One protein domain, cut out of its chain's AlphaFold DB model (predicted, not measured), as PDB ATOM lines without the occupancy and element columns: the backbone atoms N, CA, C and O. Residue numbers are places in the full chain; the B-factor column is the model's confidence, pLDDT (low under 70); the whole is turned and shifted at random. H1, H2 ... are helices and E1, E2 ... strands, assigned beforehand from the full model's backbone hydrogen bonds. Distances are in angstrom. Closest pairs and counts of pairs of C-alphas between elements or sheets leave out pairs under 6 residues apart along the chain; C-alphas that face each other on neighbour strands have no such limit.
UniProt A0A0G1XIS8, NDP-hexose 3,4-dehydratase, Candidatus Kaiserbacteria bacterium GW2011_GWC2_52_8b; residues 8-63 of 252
ATOM      1  N   GLU A   8       1.156 118.548 -21.166       95.88
ATOM      2  CA  GLU A   8       1.138 117.239 -20.508       95.88
ATOM      3  C   GLU A   8       0.743 117.319 -19.023       95.88
ATOM      4  O   GLU A   8       0.126 116.402 -18.479       95.88
ATOM      5  N   TRP A   9       1.056 118.432 -18.351       97.25
ATOM      6  CA  TRP A   9       0.613 118.668 -16.977       97.25
ATOM      7  C   TRP A   9      -0.864 119.051 -16.928       97.25
ATOM      8  O   TRP A   9      -1.558 118.649 -15.997       97.25
ATOM      9  N   ALA A  10      -1.350 119.809 -17.914       95.12
ATOM     10  CA  ALA A  10      -2.754 120.195 -17.990       95.12
ATOM     11  C   ALA A  10      -3.640 118.959 -18.196       95.12
ATOM     12  O   ALA A  10      -4.585 118.752 -17.434       95.12
ATOM     13  N   ASP A  11      -3.266 118.099 -19.141       94.31
ATOM     14  CA  ASP A  11      -3.957 116.844 -19.442       94.31
ATOM     15  C   ASP A  11      -4.006 115.934 -18.215       94.31
ATOM     16  O   ASP A  11      -5.072 115.474 -17.793       94.31
ATOM     17  N   ARG A  12      -2.858 115.746 -17.558       95.69
ATOM     18  CA  ARG A  12      -2.782 114.956 -16.331       95.69
ATOM     19  C   ARG A  12      -3.691 115.501 -15.226       95.69
ATOM     20  O   ARG A  12      -4.373 114.728 -14.556       95.69
ATOM     21  N   LEU A  13      -3.754 116.820 -15.037       95.62
ATOM     22  CA  LEU A  13      -4.643 117.441 -14.045       95.62
ATOM     23  C   LEU A  13      -6.129 117.254 -14.386       95.62
ATOM     24  O   LEU A  13      -6.938 117.059 -13.476       95.62
ATOM     25  N   VAL A  14      -6.492 117.282 -15.671       93.44
ATOM     26  CA  VAL A  14      -7.857 117.000 -16.150       93.44
ATOM     27  C   VAL A  14      -8.256 115.549 -15.865       93.44
ATOM     28  O   VAL A  14      -9.369 115.300 -15.400       93.44
ATOM     29  N   VAL A  15      -7.340 114.599 -16.062       94.50
ATOM     30  CA  VAL A  15      -7.544 113.187 -15.706       94.50
ATOM     31  C   VAL A  15      -7.691 113.029 -14.189       94.50
ATOM     32  O   VAL A  15      -8.687 112.477 -13.720       94.50
ATOM     33  N   LEU A  16      -6.750 113.564 -13.401       96.50
ATOM     34  CA  LEU A  16      -6.733 113.420 -11.942       96.50
ATOM     35  C   LEU A  16      -7.961 114.033 -11.261       96.50
ATOM     36  O   LEU A  16      -8.478 113.435 -10.322       96.50
ATOM     37  N   ARG A  17      -8.453 115.195 -11.710       95.12
ATOM     38  CA  ARG A  17      -9.653 115.817 -11.114       95.12
ATOM     39  C   ARG A  17     -10.948 115.058 -11.433       95.12
ATOM     40  O   ARG A  17     -11.930 115.243 -10.718       95.12
ATOM     41  N   GLY A  18     -10.954 114.291 -12.528       92.44
ATOM     42  CA  GLY A  18     -12.111 113.601 -13.102       92.44
ATOM     43  C   GLY A  18     -11.971 112.083 -13.007       92.44
ATOM     44  O   GLY A  18     -11.923 111.382 -14.017       92.44
ATOM     45  N   TRP A  19     -11.876 111.579 -11.779       95.00
ATOM     46  CA  TRP A  19     -11.801 110.165 -11.391       95.00
ATOM     47  C   TRP A  19     -10.594 109.380 -11.915       95.00
ATOM     48  O   TRP A  19     -10.549 108.167 -11.738       95.00
ATOM     49  N   GLY A  20      -9.621 110.021 -12.565       95.31
ATOM     50  CA  GLY A  20      -8.512 109.318 -13.212       95.31
ATOM     51  C   GLY A  20      -8.888 108.714 -14.568       95.31
ATOM     52  O   GLY A  20      -8.164 107.866 -15.092       95.31
ATOM     53  N   ARG A  21     -10.023 109.132 -15.145       92.19
ATOM     54  CA  ARG A  21     -10.516 108.636 -16.436       92.19
ATOM     55  C   ARG A  21      -9.738 109.247 -17.589       92.19
ATOM     56  O   ARG A  21      -9.671 110.470 -17.715       92.19
ATOM     57  N   ARG A  22      -9.236 108.399 -18.489       88.56
ATOM     58  CA  ARG A  22      -8.566 108.843 -19.721       88.56
ATOM     59  C   ARG A  22      -9.513 109.639 -20.620       88.56
ATOM     60  O   ARG A  22      -9.093 110.583 -21.282       88.56
ATOM     61  N   SER A  23     -10.802 109.305 -20.587       87.25
ATOM     62  CA  SER A  23     -11.820 109.974 -21.391       87.25
ATOM     63  C   SER A  23     -12.006 111.457 -21.092       87.25
ATOM     64  O   SER A  23     -12.508 112.174 -21.951       87.25
ATOM     65  N   SER A  24     -11.573 111.938 -19.923       87.94
ATOM     66  CA  SER A  24     -11.607 113.363 -19.576       87.94
ATOM     67  C   SER A  24     -10.810 114.232 -20.565       87.94
ATOM     68  O   SER A  24     -11.087 115.422 -20.689       87.94
ATOM     69  N   LEU A  25      -9.860 113.643 -21.305       87.19
ATOM     70  CA  LEU A  25      -9.067 114.326 -22.336       87.19
ATOM     71  C   LEU A  25      -9.816 114.542 -23.653       87.19
ATOM     72  O   LEU A  25      -9.475 115.440 -24.415       87.19
ATOM     73  N   PHE A  26     -10.857 113.755 -23.927       79.38
ATOM     74  CA  PHE A  26     -11.674 113.904 -25.138       79.38
ATOM     75  C   PHE A  26     -12.795 114.942 -24.950       79.38
ATOM     76  O   PHE A  26     -13.701 115.044 -25.774       79.38
ATOM     77  N   GLY A  27     -12.722 115.715 -23.858       67.06
ATOM     78  CA  GLY A  27     -13.741 116.657 -23.418       67.06
ATOM     79  C   GLY A  27     -14.949 115.974 -22.772       67.06
ATOM     80  O   GLY A  27     -15.214 114.793 -22.965       67.06
ATOM     81  N   GLU A  28     -15.733 116.746 -22.018       61.88
ATOM     82  CA  GLU A  28     -16.986 116.279 -21.392       61.88
ATOM     83  C   GLU A  28     -18.194 116.327 -22.360       61.88
ATOM     84  O   GLU A  28     -19.346 116.230 -21.945       61.88
ATOM     85  N   LYS A  29     -17.944 116.516 -23.664       58.28
ATOM     86  CA  LYS A  29     -18.959 116.731 -24.714       58.28
ATOM     87  C   LYS A  29     -19.064 115.538 -25.678       58.28
ATOM     88  O   LYS A  29     -18.410 114.511 -25.500       58.28
ATOM     89  N   ALA A  30     -19.886 115.712 -26.720       59.03
ATOM     90  CA  ALA A  30     -20.258 114.740 -27.753       59.03
ATOM     91  C   ALA A  30     -19.092 113.962 -28.400       59.03
ATOM     92  O   ALA A  30     -19.297 112.834 -28.839       59.03
ATOM     93  N   ASP A  31     -17.875 114.511 -28.426       66.06
ATOM     94  CA  ASP A  31     -16.698 113.820 -28.972       66.06
ATOM     95  C   ASP A  31     -16.293 112.583 -28.157       66.06
ATOM     96  O   ASP A  31     -15.830 111.591 -28.728       66.06
ATOM     97  N   SER A  32     -16.543 112.594 -26.843       67.88
ATOM     98  CA  SER A  32     -16.338 111.431 -25.970       67.88
ATOM     99  C   SER A  32     -17.353 110.306 -26.212       67.88
ATOM    100  O   SER A  32     -17.066 109.151 -25.913       67.88
ATOM    101  N   GLU A  33     -18.514 110.616 -26.800       80.31
ATOM    102  CA  GLU A  33     -19.565 109.639 -27.113       80.31
ATOM    103  C   GLU A  33     -19.429 109.018 -28.507       80.31
ATOM    104  O   GLU A  33     -20.135 108.066 -28.842       80.31
ATOM    105  N   GLN A  34     -18.508 109.515 -29.335       81.00
ATOM    106  CA  GLN A  34     -18.287 108.954 -30.663       81.00
ATOM    107  C   GLN A  34     -17.803 107.501 -30.550       81.00
ATOM    108  O   GLN A  34     -16.784 107.220 -29.918       81.00
ATOM    109  N   LEU A  35     -18.495 106.577 -31.227       84.25
ATOM    110  CA  LEU A  35     -18.217 105.133 -31.163       84.25
ATOM    111  C   LEU A  35     -16.748 104.793 -31.467       84.25
ATOM    112  O   LEU A  35     -16.157 103.959 -30.784       84.25
ATOM    113  N   LYS A  36     -16.133 105.501 -32.429       83.12
ATOM    114  CA  LYS A  36     -14.710 105.352 -32.790       83.12
ATOM    115  C   LYS A  36     -13.741 105.662 -31.641       83.12
ATOM    116  O   LYS A  36     -12.624 105.162 -31.642       83.12
ATOM    117  N   ASN A  37     -14.152 106.491 -30.684       78.31
ATOM    118  CA  ASN A  37     -13.352 106.846 -29.515       78.31
ATOM    119  C   ASN A  37     -13.642 105.902 -28.344       78.31
ATOM    120  O   ASN A  37     -12.711 105.532 -27.637       78.31
ATOM    121  N   ARG A  38     -14.901 105.473 -28.175       83.88
ATOM    122  CA  ARG A  38     -15.326 104.582 -27.083       83.88
ATOM    123  C   ARG A  38     -14.841 103.146 -27.240       83.88
ATOM    124  O   ARG A  38     -14.376 102.569 -26.271       83.88
ATOM    125  N   PHE A  39     -14.891 102.573 -28.440       86.94
ATOM    126  CA  PHE A  39     -14.661 101.131 -28.638       86.94
ATOM    127  C   PHE A  39     -13.340 100.792 -29.339       86.94
ATOM    128  O   PHE A  39     -13.214  99.742 -29.961       86.94
ATOM    129  N   ARG A  40     -12.340 101.676 -29.251       84.12
ATOM    130  CA  ARG A  40     -10.995 101.439 -29.815       84.12
ATOM    131  C   ARG A  40     -10.012 100.790 -28.840       84.12
ATOM    132  O   ARG A  40      -8.899 100.454 -29.235       84.12
ATOM    133  N   SER A  41     -10.386 100.684 -27.569       86.81
ATOM    134  CA  SER A  41      -9.459 100.357 -26.491       86.81
ATOM    135  C   SER A  41      -9.572  98.911 -26.049       86.81
ATOM    136  O   SER A  41     -10.626  98.283 -26.139       86.81
ATOM    137  N   THR A  42      -8.461  98.386 -25.540       90.69
ATOM    138  CA  THR A  42      -8.402  97.071 -24.905       90.69
ATOM    139  C   THR A  42      -7.695  97.180 -23.557       90.69
ATOM    140  O   THR A  42      -6.727  97.927 -23.414       90.69
ATOM    141  N   ILE A  43      -8.180  96.446 -22.554       90.81
ATOM    142  CA  ILE A  43      -7.523  96.293 -21.248       90.81
ATOM    143  C   ILE A  43      -7.259  94.804 -21.051       90.81
ATOM    144  O   ILE A  43      -8.189  94.006 -21.103       90.81
ATOM    145  N   GLY A  44      -5.997  94.411 -20.863       90.88
ATOM    146  CA  GLY A  44      -5.645  92.996 -20.687       90.88
ATOM    147  C   GLY A  44      -6.079  92.103 -21.860       90.88
ATOM    148  O   GLY A  44      -6.421  90.948 -21.649       90.88
ATOM    149  N   GLY A  45      -6.122  92.653 -23.081       92.69
ATOM    150  CA  GLY A  45      -6.588  91.953 -24.285       92.69
ATOM    151  C   GLY A  45      -8.111  91.929 -24.483       92.69
ATOM    152  O   GLY A  45      -8.574  91.404 -25.491       92.69
ATOM    153  N   ILE A  46      -8.895  92.515 -23.575       93.69
ATOM    154  CA  ILE A  46     -10.361  92.543 -23.649       93.69
ATOM    155  C   ILE A  46     -10.812  93.876 -24.266       93.69
ATOM    156  O   ILE A  46     -10.422  94.922 -23.737       93.69
ATOM    157  N   PRO A  47     -11.627  93.880 -25.344       93.00
ATOM    158  CA  PRO A  47     -12.267  95.093 -25.851       93.00
ATOM    159  C   PRO A  47     -13.048  95.802 -24.744       93.00
ATOM    160  O   PRO A  47     -13.871  95.185 -24.068       93.00
ATOM    161  N   TYR A  48     -12.776  97.086 -24.538       92.75
ATOM    162  CA  TYR A  48     -13.320  97.833 -23.410       92.75
ATOM    163  C   TYR A  48     -13.687  99.260 -23.804       92.75
ATOM    164  O   TYR A  48     -13.097  99.840 -24.717       92.75
ATOM    165  N   ASP A  49     -14.660  99.830 -23.098       90.94
ATOM    166  CA  ASP A  49     -15.098 101.202 -23.334       90.94
ATOM    167  C   ASP A  49     -14.072 102.193 -22.763       90.94
ATOM    168  O   ASP A  49     -13.846 102.244 -21.552       90.94
ATOM    169  N   GLU A  50     -13.467 103.004 -23.633       88.31
ATOM    170  CA  GLU A  50     -12.484 104.040 -23.292       88.31
ATOM    171  C   GLU A  50     -13.015 105.028 -22.237       88.31
ATOM    172  O   GLU A  50     -12.241 105.567 -21.443       88.31
ATOM    173  N   LYS A  51     -14.341 105.221 -22.151       87.19
ATOM    174  CA  LYS A  51     -14.983 106.050 -21.116       87.19
ATOM    175  C   LYS A  51     -14.762 105.527 -19.697       87.19
ATOM    176  O   LYS A  51     -14.778 106.292 -18.730       87.19
ATOM    177  N   PHE A  52     -14.542 104.224 -19.575       90.44
ATOM    178  CA  PHE A  52     -14.306 103.529 -18.317       90.44
ATOM    179  C   PHE A  52     -12.872 103.002 -18.207       90.44
ATOM    180  O   PHE A  52     -12.584 102.165 -17.354       90.44
ATOM    181  N   VAL A  53     -11.955 103.522 -19.028       91.94
ATOM    182  CA  VAL A  53     -10.517 103.314 -18.854       91.94
ATOM    183  C   VAL A  53      -9.985 104.341 -17.854       91.94
ATOM    184  O   VAL A  53      -9.995 105.553 -18.094       91.94
ATOM    185  N   PHE A  54      -9.481 103.839 -16.729       93.75
ATOM    186  CA  PHE A  54      -8.853 104.636 -15.677       93.75
ATOM    187  C   PHE A  54      -7.335 104.521 -15.804       93.75
ATOM    188  O   PHE A  54      -6.770 103.452 -15.585       93.75
ATOM    189  N   SER A  55      -6.674 105.604 -16.214       92.69
ATOM    190  CA  SER A  55      -5.224 105.611 -16.446       92.69
ATOM    191  C   SER A  55      -4.412 106.014 -15.218       92.69
ATOM    192  O   SER A  55      -3.220 105.730 -15.173       92.69
ATOM    193  N   GLU A  56      -5.034 106.670 -14.236       95.81
ATOM    194  CA  GLU A  56      -4.401 107.065 -12.975       95.81
ATOM    195  C   GLU A  56      -5.364 106.883 -11.795       95.81
ATOM    196  O   GLU A  56      -6.583 106.849 -11.968       95.81
ATOM    197  N   ILE A  57      -4.821 106.817 -10.577       96.88
ATOM    198  CA  ILE A  57      -5.617 106.915  -9.348       96.88
ATOM    199  C   ILE A  57      -6.010 108.385  -9.157       96.88
ATOM    200  O   ILE A  57      -5.220 109.195  -8.673       96.88
ATOM    201  N   GLY A  58      -7.211 108.737  -9.616       95.62
ATOM    202  CA  GLY A  58      -7.728 110.102  -9.550       95.62
ATOM    203  C   GLY A  58      -8.641 110.382  -8.357       95.62
ATOM    204  O   GLY A  58      -8.814 109.574  -7.449       95.62
ATOM    205  N   TYR A  59      -9.257 111.559  -8.405       96.62
ATOM    206  CA  TYR A  59     -10.144 112.137  -7.398       96.62
ATOM    207  C   TYR A  59     -11.437 112.628  -8.055       96.62
ATOM    208  O   TYR A  59     -11.567 112.606  -9.274       96.62
ATOM    209  N   ASN A  60     -12.383 113.131  -7.264       95.44
ATOM    210  CA  ASN A  60     -13.531 113.877  -7.779       95.44
ATOM    211  C   ASN A  60     -13.454 115.335  -7.311       95.44
ATOM    212  O   ASN A  60     -13.979 115.685  -6.257       95.44
ATOM    213  N   PHE A  61     -12.759 116.168  -8.086       95.31
ATOM    214  CA  PHE A  61     -12.584 117.604  -7.830       95.31
ATOM    215  C   PHE A  61     -13.171 118.456  -8.961       95.31
ATOM    216  O   PHE A  61     -12.638 119.517  -9.302       95.31
ATOM    217  N   LEU A  62     -14.260 117.982  -9.570       92.25
ATOM    218  CA  LEU A  62     -15.000 118.759 -10.556       92.25
ATOM    219  C   LEU A  62     -15.673 119.962  -9.872       92.25
ATOM    220  O   LEU A  62     -16.322 119.796  -8.835       92.25
ATOM    221  N   PRO A  63     -15.504 121.185 -10.406       91.94
ATOM    222  CA  PRO A  63     -16.181 122.356  -9.874       91.94
ATOM    223  C   PRO A  63     -17.667 122.347 -10.250       91.94
ATOM    224  O   PRO A  63     -18.090 121.670 -11.182       91.94
TER     225      PRO A  63
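What this domain is: This is residues 8 to 63 of the 252 residues of the protein "NDP-hexose 3,4-dehydratase" of Candidatus Kaiserbacteria bacterium GW2011_GWC2_52_8b (UniProt A0A0G1XIS8). What is the shape? Hairpin E1-E2 forms one end and H1, the longest helix, the other; short helices H2, H3 and H4 arc between them, and residues 49 to 63 run back toward H1. What builds it? The printed part has 56 residues with four named helices, then two antiparallel strands, a mixed class. It is compact, radius of gyration of the C-alphas 11.3 A, spanning 30 by 25 by 20 A.

Where its parts are: Where are the strands? E1 is residues 41 to 43, 6.9 A; E2, 46 to 48, 6.1 A, ends at C-alpha (-13.320, 97.833, -23.410). Where are the helices? H1, 8 to 17, 14.4 A, begins at C-alpha (1.138, 117.239, -20.508); H2 is 22 to 26, 8.0 A; H3, 30 to 33, 5.2 A; H4, 35 to 38, 5.0 A.

How they stand to each other: How do E1 and E2 pair? N 43 and O 46 are 3.0 A apart, within hydrogen-bond range. How do the helices stand? H1 touches H2, closest C-alphas Val 15 and Ser 24, 5.6 A. H1's O i to N i+4 pairs are all within range; H2 has 0 of 1, but 2 of 2 i+3 pairs; H3 and H4 are too short.

The domain as a whole: How large is it? The farthest C-alphas, Gly 45 and Pro 63, are 35.0 A apart. Any cut or low confidence? The printed part has no cut; residues 27 to 32 have pLDDT under 70.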